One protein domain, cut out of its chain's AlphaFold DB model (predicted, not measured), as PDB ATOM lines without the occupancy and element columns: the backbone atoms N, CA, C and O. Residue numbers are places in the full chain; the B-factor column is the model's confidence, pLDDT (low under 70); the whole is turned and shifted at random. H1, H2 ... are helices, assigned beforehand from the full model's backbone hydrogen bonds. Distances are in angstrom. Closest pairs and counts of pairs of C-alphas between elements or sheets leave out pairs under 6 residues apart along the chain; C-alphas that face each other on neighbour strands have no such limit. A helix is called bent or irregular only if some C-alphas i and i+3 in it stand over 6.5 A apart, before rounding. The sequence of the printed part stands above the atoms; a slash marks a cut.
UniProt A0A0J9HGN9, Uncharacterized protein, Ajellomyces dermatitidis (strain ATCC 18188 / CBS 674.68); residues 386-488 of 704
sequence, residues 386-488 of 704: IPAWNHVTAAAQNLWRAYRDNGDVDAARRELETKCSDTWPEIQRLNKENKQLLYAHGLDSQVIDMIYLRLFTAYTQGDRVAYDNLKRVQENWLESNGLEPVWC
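AT A GLANCE: This is residues 386 to 488 of the 704 residues of an uncharacterized protein of Ajellomyces dermatitidis (strain ATCC 18188 / CBS 674.68) (UniProt A0A0J9HGN9). Two helical hairpins, H1 with H2a and H3 with H4, pack together through H3, which with H1 and H2a makes an up-and-down bundle of three, each running against the one before it in the chain. H4 packs on H3 alone among the helices, and H2b, the second arm of the bent helix H2, runs on to one end of the longest axis, where the chain turns back through a long link to H3. The printed part has 103 residues with four named helices, H1, H2, H3 and H4 in chain order, and no named strand; the class is all helix. The whole is compact, with a radius of gyration of the C-alphas of 14.4 A, yet elongated in outline, spanning 46 by 27 by 17 A.

HOW THE PARTS SIT: H1, residues 386 to 404, touches H2a, residues 409 to 422, at a shallow tilt of 8 degrees, opposite ways; their closest C-alphas are those of Leu 399 and Ala 412, 4.9 A apart. H2b, residues 425 to 433, is close to H1 but not clearly touching, with the C-alphas of Ala 388 and Ile 427 at 7.1 A. H3, residues 445 to 461, is the hub. With residues 445 to 449 alone it touches H2a, at a shallow tilt of 31 degrees, opposite ways; the closest C-alphas, of Glu 417 and Ser 445, are 5.2 A apart. H1 touches H3 with residues 396 to 404 alone, closest at the C-alphas of Trp 400 and Tyr 452, 6.4 A, the same way at a shallow tilt of 34 degrees, only just short of steep. H4, residues 464 to 481, forms a helical hairpin with H3, at a shallow tilt of 23 degrees; the closest C-alphas, of Ala 458 and Tyr 467, are 5.3 A apart. H4 is apart from H1, H2a and H2b. Every O i to N i+4 pair is within hydrogen-bond range in H2a, H2b, H3 and H4, and 11 of 15 are in H1.

IN THESE COORDINATES: H1 begins at C-alpha 386 (24.343, -30.324, 37.149), measures 26.2 A, has a kink of 34 degrees near residue 393, and is only just irregular, with C-alphas 391 and 394 6.50 A apart. H2, residues 409 to 433, was assigned as one helix by its hydrogen bonds but is bent, with C-alphas 422 and 425 7.1 A apart; H2a measures 19.6 A and H2b 12.4 A. H3 measures 24.1 A. H4 measures 25.5 A and ends at C-alpha 481 (24.899, -21.799, 38.555).

THE WHOLE: The two C-alphas farthest apart, of Glu 433 and Gly 462, are 46.5 A apart. The printed part has no cut. The link from H2 to H3, 11 residues, is long. The mean pLDDT of the printed part is 78.3; residue 432, residues 434 to 440 and residues 473 to 487 are under 70.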
ATOM      1  N   ILE A 386      24.448 -30.430  38.620       75.38
ATOM      2  CA  ILE A 386      24.343 -30.324  37.149       75.38
ATOM      3  C   ILE A 386      23.793 -31.611  36.494       75.38
ATOM      4  O   ILE A 386      22.905 -31.498  35.644       75.38
ATOM      5  N   PRO A 387      24.225 -32.835  36.872       78.06
ATOM      6  CA  PRO A 387      23.665 -34.065  36.314       78.06
ATOM      7  C   PRO A 387      22.146 -34.200  36.485       78.06
ATOM      8  O   PRO A 387      21.494 -34.744  35.597       78.06
ATOM      9  N   ALA A 388      21.577 -33.682  37.578       78.88
ATOM     10  CA  ALA A 388      20.137 -33.719  37.825       78.88
ATOM     11  C   ALA A 388      19.376 -32.694  36.959       78.88
ATOM     12  O   ALA A 388      18.281 -32.980  36.475       78.88
ATOM     13  N   TRP A 389      19.986 -31.539  36.667       79.50
ATOM     14  CA  TRP A 389      19.426 -30.520  35.769       79.50
ATOM     15  C   TRP A 389      19.363 -30.939  34.295       79.50
ATOM     16  O   TRP A 389      18.517 -30.430  33.556       79.50
ATOM     17  N   ASN A 390      20.184 -31.901  33.857       79.94
ATOM     18  CA  ASN A 390      20.131 -32.432  32.487       79.94
ATOM     19  C   ASN A 390      18.739 -32.963  32.102       79.94
ATOM     20  O   ASN A 390      18.347 -32.874  30.937       79.94
ATOM     21  N   HIS A 391      17.963 -33.459  33.072       75.94
ATOM     22  CA  HIS A 391      16.583 -33.903  32.859       75.94
ATOM     23  C   HIS A 391      15.612 -32.752  32.544       75.94
ATOM     24  O   HIS A 391      14.586 -32.978  31.904       75.94
ATOM     25  N   VAL A 392      15.936 -31.521  32.951       85.00
ATOM     26  CA  VAL A 392      15.121 -30.318  32.720       85.00
ATOM     27  C   VAL A 392      15.500 -29.628  31.400       85.00
ATOM     28  O   VAL A 392      14.626 -29.083  30.726       85.00
ATOM     29  N   THR A 393      16.766 -29.732  30.966       82.56
ATOM     30  CA  THR A 393      17.288 -29.141  29.714       82.56
ATOM     31  C   THR A 393      16.409 -29.433  28.493       82.56
ATOM     32  O   THR A 393      16.140 -28.535  27.693       82.56
ATOM     33  N   ALA A 394      15.929 -30.672  28.341       85.06
ATOM     34  CA  ALA A 394      15.094 -31.059  27.203       85.06
ATOM     35  C   ALA A 394      13.737 -30.328  27.189       85.06
ATOM     36  O   ALA A 394      13.334 -29.819  26.141       85.06
ATOM     37  N   ALA A 395      13.077 -30.223  28.348       88.75
ATOM     38  CA  ALA A 395      11.785 -29.556  28.498       88.75
ATOM     39  C   ALA A 395      11.904 -28.027  28.368       88.75
ATOM     40  O   ALA A 395      11.083 -27.400  27.703       88.75
ATOM     41  N   ALA A 396      12.974 -27.428  28.905       86.44
ATOM     42  CA  ALA A 396      13.266 -26.004  28.720       86.44
ATOM     43  C   ALA A 396      13.469 -25.665  27.229       86.44
ATOM     44  O   ALA A 396      12.834 -24.753  26.695       86.44
ATOM     45  N   GLN A 397      14.265 -26.464  26.509       86.00
ATOM     46  CA  GLN A 397      14.396 -26.314  25.058       86.00
ATOM     47  C   GLN A 397      13.077 -26.565  24.307       86.00
ATOM     48  O   GLN A 397      12.856 -25.956  23.261       86.00
ATOM     49  N   ASN A 398      12.206 -27.455  24.798       89.00
ATOM     50  CA  ASN A 398      10.894 -27.688  24.196       89.00
ATOM     51  C   ASN A 398       9.969 -26.471  24.362       89.00
ATOM     52  O   ASN A 398       9.342 -26.054  23.394       89.00
ATOM     53  N   LEU A 399       9.962 -25.832  25.537       90.12
ATOM     54  CA  LEU A 399       9.205 -24.602  25.783       90.12
ATOM     55  C   LEU A 399       9.651 -23.450  24.870       90.12
ATOM     56  O   LEU A 399       8.806 -22.782  24.276       90.12
ATOM     57  N   TRP A 400      10.960 -23.257  24.668       87.75
ATOM     58  CA  TRP A 400      11.442 -22.257  23.706       87.75
ATOM     59  C   TRP A 400      11.013 -22.563  22.259       87.75
ATOM     60  O   TRP A 400      10.592 -21.656  21.538       87.75
ATOM     61  N   ARG A 401      11.067 -23.835  21.831       87.12
ATOM     62  CA  ARG A 401      10.550 -24.254  20.513       87.12
ATOM     63  C   ARG A 401       9.047 -23.998  20.402       87.12
ATOM     64  O   ARG A 401       8.612 -23.461  19.392       87.12
ATOM     65  N   ALA A 402       8.266 -24.309  21.437       89.12
ATOM     66  CA  ALA A 402       6.826 -24.072  21.454       89.12
ATOM     67  C   ALA A 402       6.482 -22.579  21.298       89.12
ATOM     68  O   ALA A 402       5.608 -22.250  20.499       89.12
ATOM     69  N   TYR A 403       7.214 -21.682  21.971       87.75
ATOM     70  CA  TYR A 403       7.095 -20.237  21.750       87.75
ATOM     71  C   TYR A 403       7.456 -19.841  20.310       87.75
ATOM     72  O   TYR A 403       6.637 -19.256  19.605       87.75
ATOM     73  N   ARG A 404       8.668 -20.178  19.851       84.38
ATOM     74  CA  ARG A 404       9.199 -19.724  18.554       84.38
ATOM     75  C   ARG A 404       8.430 -20.277  17.348       84.38
ATOM     76  O   ARG A 404       8.227 -19.547  16.381       84.38
ATOM     77  N   ASP A 405       8.030 -21.544  17.406       85.81
ATOM     78  CA  ASP A 405       7.466 -22.301  16.279       85.81
ATOM     79  C   ASP A 405       5.924 -22.401  16.346       85.81
ATOM     80  O   ASP A 405       5.322 -23.155  15.583       85.81
ATOM     81  N   ASN A 406       5.280 -21.645  17.251       79.25
ATOM     82  CA  ASN A 406       3.832 -21.658  17.514       79.25
ATOM     83  C   ASN A 406       3.299 -23.084  17.815       79.25
ATOM     84  O   ASN A 406       2.314 -23.552  17.237       79.25
ATOM     85  N   GLY A 407       3.988 -23.786  18.717       85.56
ATOM     86  CA  GLY A 407       3.594 -25.095  19.239       85.56
ATOM     87  C   GLY A 407       2.642 -25.013  20.441       85.56
ATOM     88  O   GLY A 407       2.159 -23.946  20.811       85.56
ATOM     89  N   ASP A 408       2.390 -26.158  21.081       91.50
ATOM     90  CA  ASP A 408       1.592 -26.239  22.312       91.50
ATOM     91  C   ASP A 408       2.424 -25.779  23.527       91.50
ATOM     92  O   ASP A 408       3.097 -26.565  24.201       91.50
ATOM     93  N   VAL A 409       2.400 -24.464  23.772       91.75
ATOM     94  CA  VAL A 409       3.085 -23.815  24.903       91.75
ATOM     95  C   VAL A 409       2.563 -24.332  26.246       91.75
ATOM     96  O   VAL A 409       3.351 -24.486  27.174       91.75
ATOM     97  N   ASP A 410       1.275 -24.667  26.365       91.06
ATOM     98  CA  ASP A 410       0.695 -25.142  27.626       91.06
ATOM     99  C   ASP A 410       1.090 -26.591  27.936       91.06
ATOM    100  O   ASP A 410       1.251 -26.957  29.102       91.06
ATOM    101  N   ALA A 411       1.277 -27.444  26.925       92.88
ATOM    102  CA  ALA A 411       1.912 -28.751  27.097       92.88
ATOM    103  C   ALA A 411       3.388 -28.615  27.496       92.88
ATOM    104  O   ALA A 411       3.800 -29.235  28.476       92.88
ATOM    105  N   ALA A 412       4.164 -27.772  26.808       92.19
ATOM    106  CA  ALA A 412       5.586 -27.587  27.113       92.19
ATOM    107  C   ALA A 412       5.827 -26.939  28.495       92.19
ATOM    108  O   ALA A 412       6.748 -27.329  29.212       92.19
ATOM    109  N   ARG A 413       4.953 -26.015  28.919       92.31
ATOM    110  CA  ARG A 413       4.922 -25.429  30.273       92.31
ATOM    111  C   ARG A 413       4.732 -26.505  31.343       92.31
ATOM    112  O   ARG A 413       5.505 -26.557  32.296       92.31
ATOM    113  N   ARG A 414       3.748 -27.396  31.159       91.38
ATOM    114  CA  ARG A 414       3.478 -28.524  32.072       91.38
ATOM    115  C   ARG A 414       4.596 -29.567  32.067       91.38
ATOM    116  O   ARG A 414       4.893 -30.131  33.117       91.38
ATOM    117  N   GLU A 415       5.237 -29.816  30.925       93.38
ATOM    118  CA  GLU A 415       6.417 -30.688  30.845       93.38
ATOM    119  C   GLU A 415       7.578 -30.116  31.673       93.38
ATOM    120  O   GLU A 415       8.149 -30.829  32.499       93.38
ATOM    121  N   LEU A 416       7.883 -28.824  31.505       90.19
ATOM    122  CA  LEU A 416       8.923 -28.132  32.266       90.19
ATOM    123  C   LEU A 416       8.621 -28.129  33.769       90.19
ATOM    124  O   LEU A 416       9.488 -28.474  34.566       90.19
ATOM    125  N   GLU A 417       7.392 -27.792  34.159       88.19
ATOM    126  CA  GLU A 417       6.931 -27.829  35.549       88.19
ATOM    127  C   GLU A 417       7.071 -29.227  36.168       88.19
ATOM    128  O   GLU A 417       7.639 -29.365  37.254       88.19
ATOM    129  N   THR A 418       6.664 -30.270  35.438       90.25
ATOM    130  CA  THR A 418       6.846 -31.665  35.862       90.25
ATOM    131  C   THR A 418       8.330 -31.995  36.038       90.25
ATOM    132  O   THR A 418       8.709 -32.541  37.067       90.25
ATOM    133  N   LYS A 419       9.203 -31.624  35.090       90.00
ATOM    134  CA  LYS A 419      10.642 -31.946  35.154       90.00
ATOM    135  C   LYS A 419      11.391 -31.184  36.246       90.00
ATOM    136  O   LYS A 419      12.278 -31.764  36.875       90.00
ATOM    137  N   CYS A 420      11.023 -29.930  36.505       84.44
ATOM    138  CA  CYS A 420      11.497 -29.176  37.666       84.44
ATOM    139  C   CYS A 420      11.082 -29.864  38.977       84.44
ATOM    140  O   CYS A 420      11.929 -30.067  39.845       84.44
ATOM    141  N   SER A 421       9.816 -30.281  39.090       84.00
ATOM    142  CA  SER A 421       9.286 -30.972  40.273       84.00
ATOM    143  C   SER A 421       9.933 -32.348  40.498       84.00
ATOM    144  O   SER A 421      10.403 -32.625  41.598       84.00
ATOM    145  N   ASP A 422      10.065 -33.171  39.449       86.31
ATOM    146  CA  ASP A 422      10.728 -34.488  39.487       86.31
ATOM    147  C   ASP A 422      12.183 -34.395  39.986       86.31
ATOM    148  O   ASP A 422      12.671 -35.268  40.703       86.31
ATOM    149  N   THR A 423      12.890 -33.335  39.583       86.00
ATOM    150  CA  THR A 423      14.311 -33.108  39.894       86.00
ATOM    151  C   THR A 423      14.521 -32.593  41.324       86.00
ATOM    152  O   THR A 423      15.593 -32.783  41.903       86.00
ATOM    153  N   TRP A 424      13.517 -31.948  41.923       82.50
ATOM    154  CA  TRP A 424      13.683 -31.188  43.163       82.50
ATOM    155  C   TRP A 424      14.061 -32.034  44.394       82.50
ATOM    156  O   TRP A 424      15.031 -31.661  45.059       82.50
ATOM    157  N   PRO A 425      13.433 -33.196  44.684       82.62
ATOM    158  CA  PRO A 425      13.818 -34.023  45.833       82.62
ATOM    159  C   PRO A 425      15.262 -34.538  45.760       82.62
ATOM    160  O   PRO A 425      15.921 -34.686  46.787       82.62
ATOM    161  N   GLU A 426      15.774 -34.784  44.550       84.00
ATOM    162  CA  GLU A 426      17.151 -35.237  44.329       84.00
ATOM    163  C   GLU A 426      18.159 -34.101  44.560       84.00
ATOM    164  O   GLU A 426      19.163 -34.300  45.243       84.00
ATOM    165  N   ILE A 427      17.855 -32.885  44.093       81.06
ATOM    166  CA  ILE A 427      18.633 -31.679  44.423       81.06
ATOM    167  C   ILE A 427      18.666 -31.460  45.942       81.06
ATOM    168  O   ILE A 427      19.742 -31.275  46.509       81.06
ATOM    169  N   GLN A 428      17.520 -31.552  46.623       76.25
ATOM    170  CA  GLN A 428      17.438 -31.414  48.081       76.25
ATOM    171  C   GLN A 428      18.267 -32.484  48.817       76.25
ATOM    172  O   GLN A 428      18.978 -32.161  49.774       76.25
ATOM    173  N   ARG A 429      18.231 -33.745  48.360       80.50
ATOM    174  CA  ARG A 429      19.055 -34.842  48.899       80.50
ATOM    175  C   ARG A 429      20.549 -34.541  48.751       80.50
ATOM    176  O   ARG A 429      21.281 -34.570  49.739       80.50
ATOM    177  N   LEU A 430      20.981 -34.195  47.539       76.94
ATOM    178  CA  LEU A 430      22.374 -33.880  47.226       76.94
ATOM    179  C   LEU A 430      22.877 -32.647  47.996       76.94
ATOM    180  O   LEU A 430      23.988 -32.665  48.525       76.94
ATOM    181  N   ASN A 431      22.053 -31.603  48.125       72.69
ATOM    182  CA  ASN A 431      22.355 -30.422  48.937       72.69
ATOM    183  C   ASN A 431      22.594 -30.790  50.406       72.69
ATOM    184  O   ASN A 431      23.581 -30.351  50.995       72.69
ATOM    185  N   LYS A 432      21.727 -31.631  50.985       69.25
ATOM    186  CA  LYS A 432      21.854 -32.102  52.372       69.25
ATOM    187  C   LYS A 432      23.139 -32.905  52.590       69.25
ATOM    188  O   LYS A 432      23.824 -32.689  53.587       69.25
ATOM    189  N   GLU A 433      23.486 -33.795  51.662       71.88
ATOM    190  CA  GLU A 433      24.717 -34.600  51.721       71.88
ATOM    191  C   GLU A 433      25.984 -33.736  51.621       71.88
ATOM    192  O   GLU A 433      26.938 -33.949  52.368       71.88
ATOM    193  N   ASN A 434      25.958 -32.691  50.790       66.00
ATOM    194  CA  ASN A 434      27.056 -31.733  50.623       66.00
ATOM    195  C   ASN A 434      27.024 -30.560  51.629       66.00
ATOM    196  O   ASN A 434      27.767 -29.591  51.473       66.00
ATOM    197  N   LYS A 435      26.184 -30.638  52.675       64.44
ATOM    198  CA  LYS A 435      26.014 -29.623  53.742       64.44
ATOM    199  C   LYS A 435      25.601 -28.221  53.251       64.44
ATOM    200  O   LYS A 435      25.764 -27.236  53.975       64.44
ATOM    201  N   GLN A 436      25.046 -28.129  52.045       65.06
ATOM    202  CA  GLN A 436      24.552 -26.894  51.440       65.06
ATOM    203  C   GLN A 436      23.137 -26.536  51.918       65.06
ATOM    204  O   GLN A 436      22.492 -27.274  52.667       65.06
ATOM    205  N   LEU A 437      22.642 -25.369  51.497       64.81
ATOM    206  CA  LEU A 437      21.243 -24.975  51.684       64.81
ATOM    207  C   LEU A 437      20.327 -25.996  51.002       64.81
ATOM    208  O   LEU A 437      20.513 -26.272  49.820       64.81
ATOM    209  N   LEU A 438      19.299 -26.500  51.699       66.31
ATOM    210  CA  LEU A 438      18.373 -27.490  51.125       66.31
ATOM    211  C   LEU A 438      17.766 -27.008  49.794       66.31
ATOM    212  O   LEU A 438      17.614 -27.796  48.866       66.31
ATOM    213  N   TYR A 439      17.488 -25.705  49.706       69.38
ATOM    214  CA  TYR A 439      16.863 -25.030  48.570       69.38
ATOM    215  C   TYR A 439      17.837 -24.288  47.630       69.38
ATOM    216  O   TYR A 439      17.393 -23.484  46.811       69.38
ATOM    217  N   ALA A 440      19.150 -24.530  47.717       68.38
ATOM    218  CA  ALA A 440      20.070 -24.095  46.661       68.38
ATOM    219  C   ALA A 440      19.878 -24.929  45.381       68.38
ATOM    220  O   ALA A 440      19.317 -26.026  45.413       68.38
ATOM    221  N   HIS A 441      20.386 -24.426  44.255       71.19
ATOM    222  CA  HIS A 441      20.425 -25.150  42.977       71.19
ATOM    223  C   HIS A 441      19.033 -25.581  42.446       71.19
ATOM    224  O   HIS A 441      18.898 -26.571  41.722       71.19
ATOM    225  N   GLY A 442      17.979 -24.845  42.814       71.31
ATOM    226  CA  GLY A 442      16.614 -25.071  42.346       71.31
ATOM    227  C   GLY A 442      16.324 -24.441  40.985       71.31
ATOM    228  O   GLY A 442      16.898 -23.419  40.611       71.31
ATOM    229  N   LEU A 443      15.405 -25.057  40.237       74.75
ATOM    230  CA  LEU A 443      14.959 -24.588  38.924       74.75
ATOM    231  C   LEU A 443      13.464 -24.259  38.978       74.75
ATOM    232  O   LEU A 443      12.620 -25.149  38.906       74.75
ATOM    233  N   ASP A 444      13.126 -22.976  39.093       73.44
ATOM    234  CA  ASP A 444      11.738 -22.504  39.060       73.44
ATOM    235  C   ASP A 444      11.229 -22.450  37.610       73.44
ATOM    236  O   ASP A 444      11.624 -21.582  36.824       73.44
ATOM    237  N   SER A 445      10.337 -23.381  37.261       81.38
ATOM    238  CA  SER A 445       9.719 -23.487  35.933       81.38
ATOM    239  C   SER A 445       9.045 -22.188  35.484       81.38
ATOM    240  O   SER A 445       9.071 -21.864  34.297       81.38
ATOM    241  N   GLN A 446       8.492 -21.410  36.420       73.19
ATOM    242  CA  GLN A 446       7.810 -20.151  36.124       73.19
ATOM    243  C   GLN A 446       8.797 -19.005  35.878       73.19
ATOM    244  O   GLN A 446       8.494 -18.104  35.101       73.19
ATOM    245  N   VAL A 447       9.984 -19.033  36.497       71.56
ATOM    246  CA  VAL A 447      11.060 -18.068  36.201       71.56
ATOM    247  C   VAL A 447      11.643 -18.340  34.814       71.56
ATOM    248  O   VAL A 447      11.789 -17.406  34.028       71.56
ATOM    249  N   ILE A 448      11.898 -19.610  34.484       78.44
ATOM    250  CA  ILE A 448      12.380 -20.033  33.158       78.44
ATOM    251  C   ILE A 448      11.371 -19.627  32.069       78.44
ATOM    252  O   ILE A 448      11.745 -18.983  31.087       78.44
ATOM    253  N   ASP A 449      10.084 -19.928  32.271       82.75
ATOM    254  CA  ASP A 449       9.001 -19.521  31.370       82.75
ATOM    255  C   ASP A 449       8.897 -17.998  31.213       82.75
ATOM    256  O   ASP A 449       8.872 -17.495  30.094       82.75
ATOM    257  N   MET A 450       8.902 -17.248  32.317       79.25
ATOM    258  CA  MET A 450       8.826 -15.784  32.308       79.25
ATOM    259  C   MET A 450       9.992 -15.148  31.535       79.25
ATOM    260  O   MET A 450       9.797 -14.151  30.833       79.25
ATOM    261  N   ILE A 451      11.192 -15.734  31.605       76.81
ATOM    262  CA  ILE A 451      12.363 -15.279  30.846       76.81
ATOM    263  C   ILE A 451      12.221 -15.620  29.354       76.81
ATOM    264  O   ILE A 451      12.448 -14.745  28.515       76.81
ATOM    265  N   TYR A 452      11.777 -16.831  28.999       86.19
ATOM    266  CA  TYR A 452      11.511 -17.201  27.602       86.19
ATOM    267  C   TYR A 452      10.371 -16.389  26.977       86.19
ATOM    268  O   TYR A 452      10.511 -15.928  25.846       86.19
ATOM    269  N   LEU A 453       9.298 -16.114  27.720       85.50
ATOM    270  CA  LEU A 453       8.209 -15.236  27.296       85.50
ATOM    271  C   LEU A 453       8.706 -13.806  27.039       85.50
ATOM    272  O   LEU A 453       8.323 -13.197  26.039       85.50
ATOM    273  N   ARG A 454       9.591 -13.266  27.890       83.25
ATOM    274  CA  ARG A 454      10.211 -11.943  27.682       83.25
ATOM    275  C   ARG A 454      11.132 -11.915  26.458       83.25
ATOM    276  O   ARG A 454      11.030 -10.984  25.663       83.25
ATOM    277  N   LEU A 455      11.978 -12.932  26.270       86.00
ATOM    278  CA  LEU A 455      12.831 -13.071  25.079       86.00
ATOM    279  C   LEU A 455      11.991 -13.172  23.797       86.00
ATOM    280  O   LEU A 455      12.243 -12.458  22.828       86.00
ATOM    281  N   PHE A 456      10.940 -13.993  23.808       86.50
ATOM    282  CA  PHE A 456      10.002 -14.125  22.694       86.50
ATOM    283  C   PHE A 456       9.234 -12.819  22.420       86.50
ATOM    284  O   PHE A 456       9.048 -12.443  21.263       86.50
ATOM    285  N   THR A 457       8.854 -12.075  23.462       86.00
ATOM    286  CA  THR A 457       8.220 -10.752  23.328       86.00
ATOM    287  C   THR A 457       9.162  -9.745  22.659       86.00
ATOM    288  O   THR A 457       8.766  -9.092  21.699       86.00
ATOM    289  N   ALA A 458      10.426  -9.662  23.090       84.75
ATOM    290  CA  ALA A 458      11.417  -8.780  22.466       84.75
ATOM    291  C   ALA A 458      11.683  -9.153  20.992       84.75
ATOM    292  O   ALA A 458      11.695  -8.285  20.121       84.75
ATOM    293  N   TYR A 459      11.811 -10.452  20.693       85.19
ATOM    294  CA  TYR A 459      11.978 -10.968  19.328       85.19
ATOM    295  C   TYR A 459      10.775 -10.656  18.421       85.19
ATOM    296  O   TYR A 459      10.952 -10.143  17.318       85.19
ATOM    297  N   THR A 460       9.544 -10.893  18.886       85.38
ATOM    298  CA  THR A 460       8.321 -10.601  18.108       85.38
ATOM    299  C   THR A 460       8.060  -9.104  17.914       85.38
ATOM    300  O   THR A 460       7.375  -8.729  16.964       85.38
ATOM    301  N   GLN A 461       8.641  -8.246  18.758       86.62
ATOM    302  CA  GLN A 461       8.661  -6.786  18.594       86.62
ATOM    303  C   GLN A 461       9.824  -6.282  17.716       86.62
ATOM    304  O   GLN A 461       9.835  -5.113  17.337       86.62
ATOM    305  N   GLY A 462      10.799  -7.137  17.388       84.44
ATOM    306  CA  GLY A 462      12.027  -6.757  16.682       84.44
ATOM    307  C   GLY A 462      13.041  -5.985  17.536       84.44
ATOM    308  O   GLY A 462      14.015  -5.459  16.994       84.44
ATOM    309  N   ASP A 463      12.846  -5.902  18.857       86.81
ATOM    310  CA  ASP A 463      13.764  -5.203  19.759       86.81
ATOM    311  C   ASP A 463      14.955  -6.098  20.126       86.81
ATOM    312  O   ASP A 463      15.009  -6.763  21.166       86.81
ATOM    313  N   ARG A 464      15.953  -6.080  19.239       86.06
ATOM    314  CA  ARG A 464      17.233  -6.765  19.436       86.06
ATOM    315  C   ARG A 464      17.979  -6.268  20.682       86.06
ATOM    316  O   ARG A 464      18.694  -7.048  21.299       86.06
ATOM    317  N   VAL A 465      17.795  -5.010  21.099       79.69
ATOM    318  CA  VAL A 465      18.484  -4.438  22.269       79.69
ATOM    319  C   VAL A 465      17.858  -4.944  23.567       79.69
ATOM    320  O   VAL A 465      18.589  -5.323  24.484       79.69
ATOM    321  N   ALA A 466      16.529  -5.013  23.656       79.56
ATOM    322  CA  ALA A 466      15.853  -5.680  24.766       79.56
ATOM    323  C   ALA A 466      16.208  -7.173  24.810       79.56
ATOM    324  O   ALA A 466      16.536  -7.686  25.882       79.56
ATOM    325  N   TYR A 467      16.226  -7.851  23.654       86.31
ATOM    326  CA  TYR A 467      16.606  -9.260  23.563       86.31
ATOM    327  C   TYR A 467      18.034  -9.507  24.060       86.31
ATOM    328  O   TYR A 467      18.220 -10.303  24.971       86.31
ATOM    329  N   ASP A 468      19.039  -8.804  23.528       80.44
ATOM    330  CA  ASP A 468      20.447  -9.001  23.901       80.44
ATOM    331  C   ASP A 468      20.698  -8.668  25.392       80.44
ATOM    332  O   ASP A 468      21.510  -9.318  26.055       80.44
ATOM    333  N   ASN A 469      19.960  -7.707  25.971       74.69
ATOM    334  CA  ASN A 469      20.012  -7.432  27.414       74.69
ATOM    335  C   ASN A 469      19.381  -8.556  28.257       74.69
ATOM    336  O   ASN A 469      19.976  -8.952  29.262       74.69
ATOM    337  N   LEU A 470      18.215  -9.082  27.863       73.75
ATOM    338  CA  LEU A 470      17.568 -10.227  28.520       73.75
ATOM    339  C   LEU A 470      18.421 -11.498  28.397       73.75
ATOM    340  O   LEU A 470      18.610 -12.207  29.386       73.75
ATOM    341  N   LYS A 471      19.004 -11.737  27.214       79.31
ATOM    342  CA  LYS A 471      19.905 -12.857  26.929       79.31
ATOM    343  C   LYS A 471      21.086 -12.848  27.894       79.31
ATOM    344  O   LYS A 471      21.331 -13.845  28.564       79.31
ATOM    345  N   ARG A 472      21.735 -11.690  28.060       70.19
ATOM    346  CA  ARG A 472      22.853 -11.501  28.998       70.19
ATOM    347  C   ARG A 472      22.455 -11.734  30.461       70.19
ATOM    348  O   ARG A 472      23.278 -12.201  31.243       70.19
ATOM    349  N   VAL A 473      21.227 -11.403  30.875       66.69
ATOM    350  CA  VAL A 473      20.745 -11.714  32.239       66.69
ATOM    351  C   VAL A 473      20.617 -13.228  32.427       66.69
ATOM    352  O   VAL A 473      21.129 -13.754  33.412       66.69
ATOM    353  N   GLN A 474      20.030 -13.927  31.455       69.31
ATOM    354  CA  GLN A 474      19.892 -15.384  31.485       69.31
ATOM    355  C   GLN A 474      21.249 -16.105  31.389       69.31
ATOM    356  O   GLN A 474      21.489 -17.039  32.142       69.31
ATOM    357  N   GLU A 475      22.174 -15.651  30.539       68.19
ATOM    358  CA  GLU A 475      23.551 -16.176  30.464       68.19
ATOM    359  C   GLU A 475      24.282 -16.042  31.809       68.19
ATOM    360  O   GLU A 475      24.880 -17.008  32.276       68.19
ATOM    361  N   ASN A 476      24.170 -14.891  32.488       60.31
ATOM    362  CA  ASN A 476      24.746 -14.710  33.825       60.31
ATOM    363  C   ASN A 476      24.127 -15.651  34.872       60.31
ATOM    364  O   ASN A 476      24.858 -16.152  35.729       60.31
ATOM    365  N   TRP A 477      22.810 -15.888  34.826       61.00
ATOM    366  CA  TRP A 477      22.142 -16.839  35.723       61.00
ATOM    367  C   TRP A 477      22.658 -18.266  35.509       61.00
ATOM    368  O   TRP A 477      23.074 -18.914  36.470       61.00
ATOM    369  N   LEU A 478      22.707 -18.709  34.247       62.62
ATOM    370  CA  LEU A 478      23.204 -20.028  33.852       62.62
ATOM    371  C   LEU A 478      24.671 -20.225  34.266       62.62
ATOM    372  O   LEU A 478      24.976 -21.185  34.968       62.62
ATOM    373  N   GLU A 479      25.569 -19.305  33.894       58.41
ATOM    374  CA  GLU A 479      27.008 -19.418  34.184       58.41
ATOM    375  C   GLU A 479      27.307 -19.434  35.691       58.41
ATOM    376  O   GLU A 479      28.121 -20.243  36.142       58.41
ATOM    377  N   SER A 480      26.627 -18.588  36.478       50.41
ATOM    378  CA  SER A 480      26.817 -18.525  37.940       50.41
ATOM    379  C   SER A 480      26.412 -19.834  38.624       50.41
ATOM    380  O   SER A 480      27.077 -20.276  39.556       50.41
ATOM    381  N   ASN A 481      25.372 -20.490  38.103       50.72
ATOM    382  CA  ASN A 481      24.899 -21.799  38.555       50.72
ATOM    383  C   ASN A 481      25.679 -22.987  37.938       50.72
ATOM    384  O   ASN A 481      25.626 -24.108  38.446       50.72
ATOM    385  N   GLY A 482      26.449 -22.753  36.870       48.19
ATOM    386  CA  GLY A 482      27.221 -23.764  36.140       48.19
ATOM    387  C   GLY A 482      26.475 -24.486  35.012       48.19
ATOM    388  O   GLY A 482      26.984 -25.488  34.522       48.19
ATOM    389  N   LEU A 483      25.302 -24.003  34.594       55.09
ATOM    390  CA  LEU A 483      24.566 -24.533  33.441       55.09
ATOM    391  C   LEU A 483      25.255 -24.199  32.112       55.09
ATOM    392  O   LEU A 483      25.928 -23.177  31.971       55.09
ATOM    393  N   GLU A 484      25.032 -25.043  31.103       54.31
ATOM    394  CA  GLU A 484      25.509 -24.778  29.748       54.31
ATOM    395  C   GLU A 484      24.721 -23.638  29.063       54.31
ATOM    396  O   GLU A 484      23.489 -23.587  29.171       54.31
ATOM    397  N   PRO A 485      25.380 -22.785  28.248       61.16
ATOM    398  CA  PRO A 485      24.725 -21.705  27.498       61.16
ATOM    399  C   PRO A 485      23.603 -22.139  26.540       61.16
ATOM    400  O   PRO A 485      22.840 -21.291  26.090       61.16
ATOM    401  N   VAL A 486      23.456 -23.438  26.242       64.75
ATOM    402  CA  VAL A 486      22.408 -23.999  25.357       64.75
ATOM    403  C   VAL A 486      20.971 -23.763  25.846       64.75
ATOM    404  O   VAL A 486      20.018 -24.006  25.107       64.75
ATOM    405  N   TRP A 487      20.808 -23.303  27.088       69.44
ATOM    406  CA  TRP A 487      19.542 -22.834  27.656       69.44
ATOM    407  C   TRP A 487      19.187 -21.390  27.268       69.44
ATOM    408  O   TRP A 487      18.044 -20.984  27.487       69.44
ATOM    409  N   CYS A 488      20.128 -20.605  26.732       71.00
ATOM    410  CA  CYS A 488      19.908 -19.215  26.347       71.00
ATOM    411  C   CYS A 488      19.883 -19.063  24.814       71.00
ATOM    412  O   CYS A 488      20.940 -19.088  24.178       71.00
TER     413      CYS A 488